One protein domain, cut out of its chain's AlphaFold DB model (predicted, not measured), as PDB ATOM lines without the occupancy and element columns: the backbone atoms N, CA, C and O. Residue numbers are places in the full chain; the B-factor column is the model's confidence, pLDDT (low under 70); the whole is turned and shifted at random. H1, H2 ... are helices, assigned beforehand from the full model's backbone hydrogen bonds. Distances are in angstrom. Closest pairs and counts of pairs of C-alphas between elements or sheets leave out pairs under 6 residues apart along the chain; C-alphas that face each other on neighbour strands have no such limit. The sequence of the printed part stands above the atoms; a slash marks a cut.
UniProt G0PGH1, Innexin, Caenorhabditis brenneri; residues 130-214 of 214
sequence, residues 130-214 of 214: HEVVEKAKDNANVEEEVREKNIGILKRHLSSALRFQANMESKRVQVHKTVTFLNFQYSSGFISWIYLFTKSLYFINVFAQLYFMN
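This is residues 130 to 214 of the 214 residues of the protein "Innexin" of Caenorhabditis brenneri (UniProt G0PGH1). Two long helices, H3 and H4, form the arms of a wide, open V with a long loop at its corner; the short H1 and H2 fold back on the early part of H3, and H4 stands free. The 85 printed residues include four named helices, H1 to H4 in chain order, and no named strand: all helix. The whole is extended, radius of gyration of the C-alphas 19.8 A, and flat, spanning 57 by 42 by 18 A.

H1, residues 130 to 136, touches H3, residues 144 to 171, at residues 150 to 154 alone; the closest C-alphas, of Val 132 and Leu 154, are 6.5 A apart. They run opposite ways at a steep tilt of 38 degrees, only just steep. H2, residues 139 to 142, touches H3 only at the corner; the closest C-alphas, of Asn 141 and Arg 147, are 4.4 A apart. H1 and H2 meet only through their link. H4, residues 190 to 213, is apart from H1, H2 and H3. In H1, H3 and H4 every O i to N i+4 pair is within hydrogen-bond range; H2 is too short for one.

H1 begins at C-alpha 130 (-46.699, -34.717, -23.219). H3 is 40.2 A long. H4, 34.7 A, ends at C-alpha 213 (-56.958, -57.525, -48.129).

The farthest C-alphas, of Glu 145 and Asn 214, are 59.1 A apart. The printed part has no cut. The H3 to H4 link is long, 18 residues. Residues 169, 171 to 189 and 214 have pLDDT under 70.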
ATOM      1  N   HIS A 130     -45.666 -35.614 -22.715       75.44
ATOM      2  CA  HIS A 130     -46.699 -34.717 -23.219       75.44
ATOM      3  C   HIS A 130     -46.872 -33.434 -22.413       75.44
ATOM      4  O   HIS A 130     -46.737 -32.339 -22.946       75.44
ATOM      5  N   GLU A 131     -47.074 -33.549 -21.099       77.62
ATOM      6  CA  GLU A 131     -47.252 -32.373 -20.237       77.62
ATOM      7  C   GLU A 131     -45.988 -31.504 -20.173       77.62
ATOM      8  O   GLU A 131     -46.067 -30.296 -19.944       77.62
ATOM      9  N   VAL A 132     -44.810 -32.114 -20.346       83.69
ATOM     10  CA  VAL A 132     -43.531 -31.398 -20.357       83.69
ATOM     11  C   VAL A 132     -43.396 -30.568 -21.630       83.69
ATOM     12  O   VAL A 132     -43.061 -29.388 -21.542       83.69
ATOM     13  N   VAL A 133     -43.667 -31.162 -22.791       84.75
ATOM     14  CA  VAL A 133     -43.584 -30.482 -24.090       84.75
ATOM     15  C   VAL A 133     -44.672 -29.420 -24.214       84.75
ATOM     16  O   VAL A 133     -44.362 -28.299 -24.604       84.75
ATOM     17  N   GLU A 134     -45.902 -29.718 -23.793       84.62
ATOM     18  CA  GLU A 134     -47.022 -28.770 -23.799       84.62
ATOM     19  C   GLU A 134     -46.698 -27.522 -22.965       84.62
ATOM     20  O   GLU A 134     -46.802 -26.398 -23.452       84.62
ATOM     21  N   LYS A 135     -46.203 -27.698 -21.731       86.44
ATOM     22  CA  LYS A 135     -45.789 -26.569 -20.879       86.44
ATOM     23  C   LYS A 135     -44.551 -25.841 -21.395       86.44
ATOM     24  O   LYS A 135     -44.413 -24.643 -21.159       86.44
ATOM     25  N   ALA A 136     -43.635 -26.540 -22.063       87.00
ATOM     26  CA  ALA A 136     -42.453 -25.921 -22.657       87.00
ATOM     27  C   ALA A 136     -42.803 -25.077 -23.895       87.00
ATOM     28  O   ALA A 136     -42.186 -24.035 -24.113       87.00
ATOM     29  N   LYS A 137     -43.805 -25.496 -24.675       88.56
ATOM     30  CA  LYS A 137     -44.270 -24.819 -25.896       88.56
ATOM     31  C   LYS A 137     -45.435 -23.853 -25.666       88.56
ATOM     32  O   LYS A 137     -45.931 -23.276 -26.628       88.56
ATOM     33  N   ASP A 138     -45.849 -23.651 -24.417       88.75
ATOM     34  CA  ASP A 138     -46.893 -22.692 -24.059       88.75
ATOM     35  C   ASP A 138     -46.547 -21.286 -24.584       88.75
ATOM     36  O   ASP A 138     -45.502 -20.719 -24.256       88.75
ATOM     37  N   ASN A 139     -47.438 -20.711 -25.397       88.00
ATOM     38  CA  ASN A 139     -47.272 -19.373 -25.967       88.00
ATOM     39  C   ASN A 139     -47.190 -18.288 -24.879       88.00
ATOM     40  O   ASN A 139     -46.611 -17.227 -25.108       88.00
ATOM     41  N   ALA A 140     -47.724 -18.551 -23.681       88.81
ATOM     42  CA  ALA A 140     -47.620 -17.645 -22.543       88.81
ATOM     43  C   ALA A 140     -46.191 -17.560 -21.963       88.81
ATOM     44  O   ALA A 140     -45.896 -16.635 -21.212       88.81
ATOM     45  N   ASN A 141     -45.263 -18.446 -22.360       89.50
ATOM     46  CA  ASN A 141     -43.847 -18.385 -21.962       89.50
ATOM     47  C   ASN A 141     -43.088 -17.165 -22.521       89.50
ATOM     48  O   ASN A 141     -41.918 -16.965 -22.186       89.50
ATOM     49  N   VAL A 142     -43.725 -16.354 -23.372       89.56
ATOM     50  CA  VAL A 142     -43.196 -15.045 -23.782       89.56
ATOM     51  C   VAL A 142     -43.127 -14.090 -22.584       89.56
ATOM     52  O   VAL A 142     -42.194 -13.294 -22.489       89.56
ATOM     53  N   GLU A 143     -44.069 -14.202 -21.645       94.12
ATOM     54  CA  GLU A 143     -44.078 -13.420 -20.411       94.12
ATOM     55  C   GLU A 143     -43.124 -14.030 -19.373       94.12
ATOM     56  O   GLU A 143     -43.192 -15.218 -19.049       94.12
ATOM     57  N   GLU A 144     -42.227 -13.207 -18.827       92.06
ATOM     58  CA  GLU A 144     -41.153 -13.662 -17.937       92.06
ATOM     59  C   GLU A 144     -41.680 -14.299 -16.642       92.06
ATOM     60  O   GLU A 144     -41.178 -15.342 -16.218       92.06
ATOM     61  N   GLU A 145     -42.751 -13.751 -16.062       92.06
ATOM     62  CA  GLU A 145     -43.370 -14.319 -14.861       92.06
ATOM     63  C   GLU A 145     -43.979 -15.707 -15.098       92.06
ATOM     64  O   GLU A 145     -43.882 -16.594 -14.243       92.06
ATOM     65  N   VAL A 146     -44.632 -15.906 -16.246       90.62
ATOM     66  CA  VAL A 146     -45.253 -17.187 -16.610       90.62
ATOM     67  C   VAL A 146     -44.176 -18.215 -16.932       90.62
ATOM     68  O   VAL A 146     -44.245 -19.351 -16.456       90.62
ATOM     69  N   ARG A 147     -43.130 -17.800 -17.652       91.56
ATOM     70  CA  ARG A 147     -41.975 -18.636 -17.980       91.56
ATOM     71  C   ARG A 147     -41.288 -19.175 -16.727       91.56
ATOM     72  O   ARG A 147     -41.078 -20.382 -16.631       91.56
ATOM     73  N   GLU A 148     -40.994 -18.329 -15.743       93.81
ATOM     74  CA  GLU A 148     -40.371 -18.755 -14.478       93.81
ATOM     75  C   GLU A 148     -41.257 -19.742 -13.699       93.81
ATOM     76  O   GLU A 148     -40.780 -20.763 -13.188       93.81
ATOM     77  N   LYS A 149     -42.577 -19.507 -13.666       92.94
ATOM     78  CA  LYS A 149     -43.541 -20.444 -13.062       92.94
ATOM     79  C   LYS A 149     -43.535 -21.796 -13.782       92.94
ATOM     80  O   LYS A 149     -43.457 -22.836 -13.118       92.94
ATOM     81  N   ASN A 150     -43.575 -21.801 -15.115       92.44
ATOM     82  CA  ASN A 150     -43.556 -23.017 -15.927       92.44
ATOM     83  C   ASN A 150     -42.232 -23.783 -15.777       92.44
ATOM     84  O   ASN A 150     -42.263 -24.988 -15.518       92.44
ATOM     85  N   ILE A 151     -41.080 -23.102 -15.796       92.50
ATOM     86  CA  ILE A 151     -39.761 -23.696 -15.509       92.50
ATOM     87  C   ILE A 151     -39.743 -24.332 -14.113       92.50
ATOM     88  O   ILE A 151     -39.270 -25.461 -13.948       92.50
ATOM     89  N   GLY A 152     -40.300 -23.660 -13.103       94.12
ATOM     90  CA  GLY A 152     -40.409 -24.194 -11.746       94.12
ATOM     91  C   GLY A 152     -41.233 -25.485 -11.670       94.12
ATOM     92  O   GLY A 152     -40.830 -26.443 -11.000       94.12
ATOM     93  N   ILE A 153     -42.364 -25.541 -12.379       89.88
ATOM     94  CA  ILE A 153     -43.211 -26.740 -12.480       89.88
ATOM     95  C   ILE A 153     -42.452 -27.875 -13.178       89.88
ATOM     96  O   ILE A 153     -42.381 -28.983 -12.639       89.88
ATOM     97  N   LEU A 154     -41.836 -27.592 -14.328       91.25
ATOM     98  CA  LEU A 154     -41.062 -28.563 -15.103       91.25
ATOM     99  C   LEU A 154     -39.904 -29.136 -14.281       91.25
ATOM    100  O   LEU A 154     -39.760 -30.354 -14.185       91.25
ATOM    101  N   LYS A 155     -39.137 -28.288 -13.588       92.06
ATOM    102  CA  LYS A 155     -38.029 -28.713 -12.720       92.06
ATOM    103  C   LYS A 155     -38.490 -29.682 -11.630       92.06
ATOM    104  O   LYS A 155     -37.835 -30.700 -11.402       92.06
ATOM    105  N   ARG A 156     -39.610 -29.393 -10.957       89.38
ATOM    106  CA  ARG A 156     -40.176 -30.283  -9.924       89.38
ATOM    107  C   ARG A 156     -40.628 -31.614 -10.516       89.38
ATOM    108  O   ARG A 156     -40.351 -32.657  -9.920       89.38
ATOM    109  N   HIS A 157     -41.282 -31.584 -11.676       86.62
ATOM    110  CA  HIS A 157     -41.749 -32.785 -12.365       86.62
ATOM    111  C   HIS A 157     -40.575 -33.676 -12.802       86.62
ATOM    112  O   HIS A 157     -40.499 -34.833 -12.384       86.62
ATOM    113  N   LEU A 158     -39.600 -33.123 -13.535       86.19
ATOM    114  CA  LEU A 158     -38.412 -33.855 -13.982       86.19
ATOM    115  C   LEU A 158     -37.581 -34.377 -12.805       86.19
ATOM    116  O   LEU A 158     -37.230 -35.554 -12.784       86.19
ATOM    117  N   SER A 159     -37.313 -33.553 -11.785       87.62
ATOM    118  CA  SER A 159     -36.557 -34.004 -10.609       87.62
ATOM    119  C   SER A 159     -37.263 -35.139  -9.866       87.62
ATOM    120  O   SER A 159     -36.588 -36.021  -9.336       87.62
ATOM    121  N   SER A 160     -38.593 -35.113  -9.770       84.94
ATOM    122  CA  SER A 160     -39.345 -36.172  -9.088       84.94
ATOM    123  C   SER A 160     -39.316 -37.470  -9.888       84.94
ATOM    124  O   SER A 160     -39.139 -38.546  -9.314       84.94
ATOM    125  N   ALA A 161     -39.426 -37.375 -11.212       80.31
ATOM    126  CA  ALA A 161     -39.388 -38.533 -12.086       80.31
ATOM    127  C   ALA A 161     -37.994 -39.175 -12.166       80.31
ATOM    128  O   ALA A 161     -37.886 -40.392 -12.030       80.31
ATOM    129  N   LEU A 162     -36.926 -38.377 -12.271       81.19
ATOM    130  CA  LEU A 162     -35.544 -38.875 -12.259       81.19
ATOM    131  C   LEU A 162     -35.194 -39.555 -10.930       81.19
ATOM    132  O   LEU A 162     -34.603 -40.633 -10.921       81.19
ATOM    133  N   ARG A 163     -35.615 -38.981  -9.793       83.12
ATOM    134  CA  ARG A 163     -35.450 -39.626  -8.476       83.12
ATOM    135  C   ARG A 163     -36.207 -40.944  -8.390       83.12
ATOM    136  O   ARG A 163     -35.711 -41.897  -7.796       83.12
ATOM    137  N   PHE A 164     -37.409 -41.008  -8.956       77.38
ATOM    138  CA  PHE A 164     -38.177 -42.245  -9.003       77.38
ATOM    139  C   PHE A 164     -37.480 -43.312  -9.853       77.38
ATOM    140  O   PHE A 164     -37.366 -44.446  -9.395       77.38
ATOM    141  N   GLN A 165     -36.958 -42.946 -11.024       73.06
ATOM    142  CA  GLN A 165     -36.193 -43.849 -11.881       73.06
ATOM    143  C   GLN A 165     -34.944 -44.385 -11.168       73.06
ATOM    144  O   GLN A 165     -34.777 -45.598 -11.074       73.06
ATOM    145  N   ALA A 166     -34.142 -43.507 -10.556       77.06
ATOM    146  CA  ALA A 166     -32.965 -43.903  -9.779       77.06
ATOM    147  C   ALA A 166     -33.319 -44.834  -8.602       77.06
ATOM    148  O   ALA A 166     -32.633 -45.822  -8.342       77.06
ATOM    149  N   ASN A 167     -34.432 -44.562  -7.908       74.75
ATOM    150  CA  ASN A 167     -34.918 -45.411  -6.820       74.75
ATOM    151  C   ASN A 167     -35.387 -46.790  -7.306       74.75
ATOM    152  O   ASN A 167     -35.193 -47.778  -6.599       74.75
ATOM    153  N   MET A 168     -36.019 -46.875  -8.479       70.00
ATOM    154  CA  MET A 168     -36.449 -48.150  -9.059       70.00
ATOM    155  C   MET A 168     -35.266 -49.001  -9.517       70.00
ATOM    156  O   MET A 168     -35.243 -50.195  -9.216       70.00
ATOM    157  N   GLU A 169     -34.272 -48.392 -10.169       67.81
ATOM    158  CA  GLU A 169     -33.029 -49.070 -10.562       67.81
ATOM    159  C   GLU A 169     -32.273 -49.595  -9.334       67.81
ATOM    160  O   GLU A 169     -31.860 -50.756  -9.301       67.81
ATOM    161  N   SER A 170     -32.171 -48.781  -8.277       71.81
ATOM    162  CA  SER A 170     -31.515 -49.165  -7.022       71.81
ATOM    163  C   SER A 170     -32.227 -50.315  -6.299       71.81
ATOM    164  O   SER A 170     -31.570 -51.202  -5.754       71.81
ATOM    165  N   LYS A 171     -33.566 -50.339  -6.306       67.75
ATOM    166  CA  LYS A 171     -34.363 -51.332  -5.566       67.75
ATOM    167  C   LYS A 171     -34.637 -52.634  -6.330       67.75
ATOM    168  O   LYS A 171     -35.272 -53.513  -5.752       67.75
ATOM    169  N   ARG A 172     -34.185 -52.778  -7.589       62.53
ATOM    170  CA  ARG A 172     -34.429 -53.956  -8.460       62.53
ATOM    171  C   ARG A 172     -35.876 -54.465  -8.377       62.53
ATOM    172  O   ARG A 172     -36.127 -55.656  -8.193       62.53
ATOM    173  N   VAL A 173     -36.838 -53.547  -8.450       59.47
ATOM    174  CA  VAL A 173     -38.254 -53.877  -8.258       59.47
ATOM    175  C   VAL A 173     -38.728 -54.778  -9.404       59.47
ATOM    176  O   VAL A 173     -38.646 -54.400 -10.573       59.47
ATOM    177  N   GLN A 174     -39.205 -55.980  -9.068       55.06
ATOM    178  CA  GLN A 174     -39.848 -56.894 -10.015       55.06
ATOM    179  C   GLN A 174     -41.279 -56.419 -10.293       55.06
ATOM    180  O   GLN A 174     -42.047 -56.193  -9.358       55.06
ATOM    181  N   VAL A 175     -41.626 -56.255 -11.572       55.94
ATOM    182  CA  VAL A 175     -42.873 -55.600 -12.006       55.94
ATOM    183  C   VAL A 175     -44.094 -56.530 -11.901       55.94
ATOM    184  O   VAL A 175     -45.195 -56.051 -11.656       55.94
ATOM    185  N   HIS A 176     -43.923 -57.857 -11.991       52.69
ATOM    186  CA  HIS A 176     -45.026 -58.820 -11.867       52.69
ATOM    187  C   HIS A 176     -44.605 -60.117 -11.161       52.69
ATOM    188  O   HIS A 176     -43.727 -60.831 -11.628       52.69
ATOM    189  N   LYS A 177     -45.292 -60.475 -10.062       48.53
ATOM    190  CA  LYS A 177     -45.111 -61.765  -9.361       48.53
ATOM    191  C   LYS A 177     -45.967 -62.911  -9.927       48.53
ATOM    192  O   LYS A 177     -45.681 -64.065  -9.638       48.53
ATOM    193  N   THR A 178     -47.013 -62.602 -10.697       51.16
ATOM    194  CA  THR A 178     -48.094 -63.552 -11.035       51.16
ATOM    195  C   THR A 178     -47.946 -64.226 -12.404       51.16
ATOM    196  O   THR A 178     -48.540 -65.274 -12.623       51.16
ATOM    197  N   VAL A 179     -47.160 -63.656 -13.328       46.53
ATOM    198  CA  VAL A 179     -46.934 -64.213 -14.674       46.53
ATOM    199  C   VAL A 179     -45.432 -64.334 -14.915       46.53
ATOM    200  O   VAL A 179     -44.759 -63.353 -15.216       46.53
ATOM    201  N   THR A 180     -44.896 -65.544 -14.773       47.00
ATOM    202  CA  THR A 180     -43.449 -65.825 -14.760       47.00
ATOM    203  C   THR A 180     -42.735 -65.459 -16.069       47.00
ATOM    204  O   THR A 180     -41.561 -65.111 -16.045       47.00
ATOM    205  N   PHE A 181     -43.445 -65.476 -17.202       48.22
ATOM    206  CA  PHE A 181     -42.923 -65.080 -18.519       48.22
ATOM    207  C   PHE A 181     -42.823 -63.549 -18.707       48.22
ATOM    208  O   PHE A 181     -41.982 -63.080 -19.467       48.22
ATOM    209  N   LEU A 182     -43.613 -62.758 -17.973       50.38
ATOM    210  CA  LEU A 182     -43.586 -61.287 -18.015       50.38
ATOM    211  C   LEU A 182     -42.766 -60.687 -16.862       50.38
ATOM    212  O   LEU A 182     -42.950 -59.528 -16.489       50.38
ATOM    213  N   ASN A 183     -41.852 -61.465 -16.280       47.69
ATOM    214  CA  ASN A 183     -41.028 -61.050 -15.148       47.69
ATOM    215  C   ASN A 183     -39.825 -60.207 -15.620       47.69
ATOM    216  O   ASN A 183     -38.665 -60.564 -15.418       47.69
ATOM    217  N   PHE A 184     -40.105 -59.099 -16.310       54.38
ATOM    218  CA  PHE A 184     -39.084 -58.167 -16.782       54.38
ATOM    219  C   PHE A 184     -38.650 -57.239 -15.643       54.38
ATOM    220  O   PHE A 184     -39.457 -56.549 -15.018       54.38
ATOM    221  N   GLN A 185     -37.347 -57.230 -15.364       54.91
ATOM    222  CA  GLN A 185     -36.731 -56.300 -14.422       54.91
ATOM    223  C   GLN A 185     -36.767 -54.881 -15.008       54.91
ATOM    224  O   GLN A 185     -36.412 -54.687 -16.172       54.91
ATOM    225  N   TYR A 186     -37.144 -53.888 -14.196       58.69
ATOM    226  CA  TYR A 186     -37.026 -52.476 -14.568       58.69
ATOM    227  C   TYR A 186     -35.534 -52.123 -14.708       58.69
ATOM    228  O   TYR A 186     -34.836 -51.883 -13.723       58.69
ATOM    229  N   SER A 187     -35.028 -52.205 -15.936       63.66
ATOM    230  CA  SER A 187     -33.663 -51.857 -16.349       63.66
ATOM    231  C   SER A 187     -33.714 -50.616 -17.242       63.66
ATOM    232  O   SER A 187     -34.768 -50.327 -17.810       63.66
ATOM    233  N   SER A 188     -32.601 -49.899 -17.424       60.59
ATOM    234  CA  SER A 188     -32.560 -48.683 -18.260       60.59
ATOM    235  C   SER A 188     -33.041 -48.921 -19.704       60.59
ATOM    236  O   SER A 188     -33.556 -48.008 -20.343       60.59
ATOM    237  N   GLY A 189     -32.954 -50.162 -20.201       68.50
ATOM    238  CA  GLY A 189     -33.462 -50.576 -21.515       68.50
ATOM    239  C   GLY A 189     -34.940 -50.990 -21.564       68.50
ATOM    240  O   GLY A 189     -35.441 -51.281 -22.646       68.50
ATOM    241  N   PHE A 190     -35.656 -51.031 -20.436       71.69
ATOM    242  CA  PHE A 190     -37.049 -51.495 -20.374       71.69
ATOM    243  C   PHE A 190     -38.000 -50.597 -21.174       71.69
ATOM    244  O   PHE A 190     -38.829 -51.098 -21.930       71.69
ATOM    245  N   ILE A 191     -37.839 -49.276 -21.056       70.88
ATOM    246  CA  ILE A 191     -38.652 -48.299 -21.796       70.88
ATOM    247  C   ILE A 191     -38.417 -48.458 -23.303       70.88
ATOM    248  O   ILE A 191     -39.372 -48.546 -24.071       70.88
ATOM    249  N   SER A 192     -37.154 -48.582 -23.720       76.00
ATOM    250  CA  SER A 192     -36.795 -48.821 -25.121       76.00
ATOM    251  C   SER A 192     -37.359 -50.144 -25.640       76.00
ATOM    252  O   SER A 192     -37.834 -50.209 -26.770       76.00
ATOM    253  N   TRP A 193     -37.358 -51.196 -24.818       77.25
ATOM    254  CA  TRP A 193     -37.905 -52.499 -25.193       77.25
ATOM    255  C   TRP A 193     -39.429 -52.464 -25.360       77.25
ATOM    256  O   TRP A 193     -39.940 -52.968 -26.355       77.25
ATOM    257  N   ILE A 194     -40.153 -51.798 -24.453       74.12
ATOM    258  CA  ILE A 194     -41.601 -51.554 -24.582       74.12
ATOM    259  C   ILE A 194     -41.921 -50.756 -25.849       74.12
ATOM    260  O   ILE A 194     -42.874 -51.082 -26.562       74.12
ATOM    261  N   TYR A 195     -41.134 -49.718 -26.139       74.69
ATOM    262  CA  TYR A 195     -41.305 -48.909 -27.343       74.69
ATOM    263  C   TYR A 195     -41.113 -49.757 -28.609       74.69
ATOM    264  O   TYR A 195     -41.993 -49.785 -29.466       74.69
ATOM    265  N   LEU A 196     -40.026 -50.532 -28.697       80.88
ATOM    266  CA  LEU A 196     -39.772 -51.428 -29.833       80.88
ATOM    267  C   LEU A 196     -40.841 -52.520 -29.972       80.88
ATOM    268  O   LEU A 196     -41.284 -52.809 -31.084       80.88
ATOM    269  N   PHE A 197     -41.297 -53.096 -28.860       80.44
ATOM    270  CA  PHE A 197     -42.396 -54.060 -28.850       80.44
ATOM    271  C   PHE A 197     -43.684 -53.448 -29.412       80.44
ATOM    272  O   PHE A 197     -44.319 -54.034 -30.285       80.44
ATOM    273  N   THR A 198     -44.024 -52.228 -28.992       76.56
ATOM    274  CA  THR A 198     -45.189 -51.493 -29.506       76.56
ATOM    275  C   THR A 198     -45.081 -51.238 -31.012       76.56
ATOM    276  O   THR A 198     -46.024 -51.511 -31.751       76.56
ATOM    277  N   LYS A 199     -43.916 -50.792 -31.502       79.81
ATOM    278  CA  LYS A 199     -43.679 -50.611 -32.946       79.81
ATOM    279  C   LYS A 199     -43.792 -51.926 -33.717       79.81
ATOM    280  O   LYS A 199     -44.314 -51.945 -34.829       79.81
ATOM    281  N   SER A 200     -43.353 -53.028 -33.114       82.19
ATOM    282  CA  SER A 200     -43.461 -54.362 -33.710       82.19
ATOM    283  C   SER A 200     -44.923 -54.798 -33.829       82.19
ATOM    284  O   SER A 200     -45.313 -55.332 -34.863       82.19
ATOM    285  N   LEU A 201     -45.763 -54.502 -32.830       79.88
ATOM    286  CA  LEU A 201     -47.210 -54.726 -32.910       79.88
ATOM    287  C   LEU A 201     -47.870 -53.899 -34.023       79.88
ATOM    288  O   LEU A 201     -48.715 -54.433 -34.738       79.88
ATOM    289  N   TYR A 202     -47.473 -52.637 -34.221       76.19
ATOM    290  CA  TYR A 202     -47.968 -51.840 -35.353       76.19
ATOM    291  C   TYR A 202     -47.583 -52.452 -36.698       76.19
ATOM    292  O   TYR A 202     -48.414 -52.537 -37.597       76.19
ATOM    293  N   PHE A 203     -46.353 -52.940 -36.825       82.12
ATOM    294  CA  PHE A 203     -45.892 -53.593 -38.045       82.12
ATOM    295  C   PHE A 203     -46.648 -54.898 -38.333       82.12
ATOM    296  O   PHE A 203     -47.093 -55.121 -39.457       82.12
ATOM    297  N   ILE A 204     -46.871 -55.723 -37.304       84.06
ATOM    298  CA  ILE A 204     -47.698 -56.935 -37.402       84.06
ATOM    299  C   ILE A 204     -49.134 -56.579 -37.798       84.06
ATOM    300  O   ILE A 204     -49.713 -57.262 -38.636       84.06
ATOM    301  N   ASN A 205     -49.702 -55.503 -37.246       80.25
ATOM    302  CA  ASN A 205     -51.042 -55.046 -37.609       80.25
ATOM    303  C   ASN A 205     -51.135 -54.668 -39.095       80.25
ATOM    304  O   ASN A 205     -52.058 -55.107 -39.773       80.25
ATOM    305  N   VAL A 206     -50.163 -53.917 -39.626       80.12
ATOM    306  CA  VAL A 206     -50.129 -53.571 -41.059       80.12
ATOM    307  C   VAL A 206     -50.048 -54.828 -41.925       80.12
ATOM    308  O   VAL A 206     -50.778 -54.942 -42.908       80.12
ATOM    309  N   PHE A 207     -49.216 -55.804 -41.550       84.56
ATOM    310  CA  PHE A 207     -49.154 -57.076 -42.270       84.56
ATOM    311  C   PHE A 207     -50.447 -57.876 -42.194       84.56
ATOM    312  O   PHE A 207     -50.863 -58.431 -43.204       84.56
ATOM    313  N   ALA A 208     -51.093 -57.925 -41.029       82.25
ATOM    314  CA  ALA A 208     -52.380 -58.587 -40.878       82.25
ATOM    315  C   ALA A 208     -53.445 -57.916 -41.758       82.25
ATOM    316  O   ALA A 208     -54.155 -58.606 -42.482       82.25
ATOM    317  N   GLN A 209     -53.512 -56.581 -41.762       77.00
ATOM    318  CA  GLN A 209     -54.421 -55.819 -42.624       77.00
ATOM    319  C   GLN A 209     -54.168 -56.096 -44.112       77.00
ATOM    320  O   GLN A 209     -55.116 -56.305 -44.860       77.00
ATOM    321  N   LEU A 210     -52.903 -56.147 -44.536       81.94
ATOM    322  CA  LEU A 210     -52.534 -56.446 -45.921       81.94
ATOM    323  C   LEU A 210     -52.815 -57.908 -46.296       81.94
ATOM    324  O   LEU A 210     -53.224 -58.173 -47.419       81.94
ATOM    325  N   TYR A 211     -52.640 -58.844 -45.360       83.75
ATOM    326  CA  TYR A 211     -52.988 -60.251 -45.549       83.75
ATOM    327  C   TYR A 211     -54.498 -60.459 -45.682       83.75
ATOM    328  O   TYR A 211     -54.914 -61.252 -46.504       83.75
ATOM    329  N   PHE A 212     -55.323 -59.746 -44.909       77.00
ATOM    330  CA  PHE A 212     -56.783 -59.828 -45.044       77.00
ATOM    331  C   PHE A 212     -57.321 -59.155 -46.314       77.00
ATOM    332  O   PHE A 212     -58.454 -59.427 -46.702       77.00
ATOM    333  N   MET A 213     -56.556 -58.241 -46.916       72.06
ATOM    334  CA  MET A 213     -56.958 -57.525 -48.129       72.06
ATOM    335  C   MET A 213     -56.544 -58.244 -49.423       72.06
ATOM    336  O   MET A 213     -57.128 -57.957 -50.467       72.06
ATOM    337  N   ASN A 214     -55.549 -59.134 -49.357       69.06
ATOM    338  CA  ASN A 214     -55.115 -59.995 -50.463       69.06
ATOM    339  C   ASN A 214     -55.833 -61.344 -50.425       69.06
ATOM    340  O   ASN A 214     -56.109 -61.867 -51.524       69.06
TER     341      ASN A 214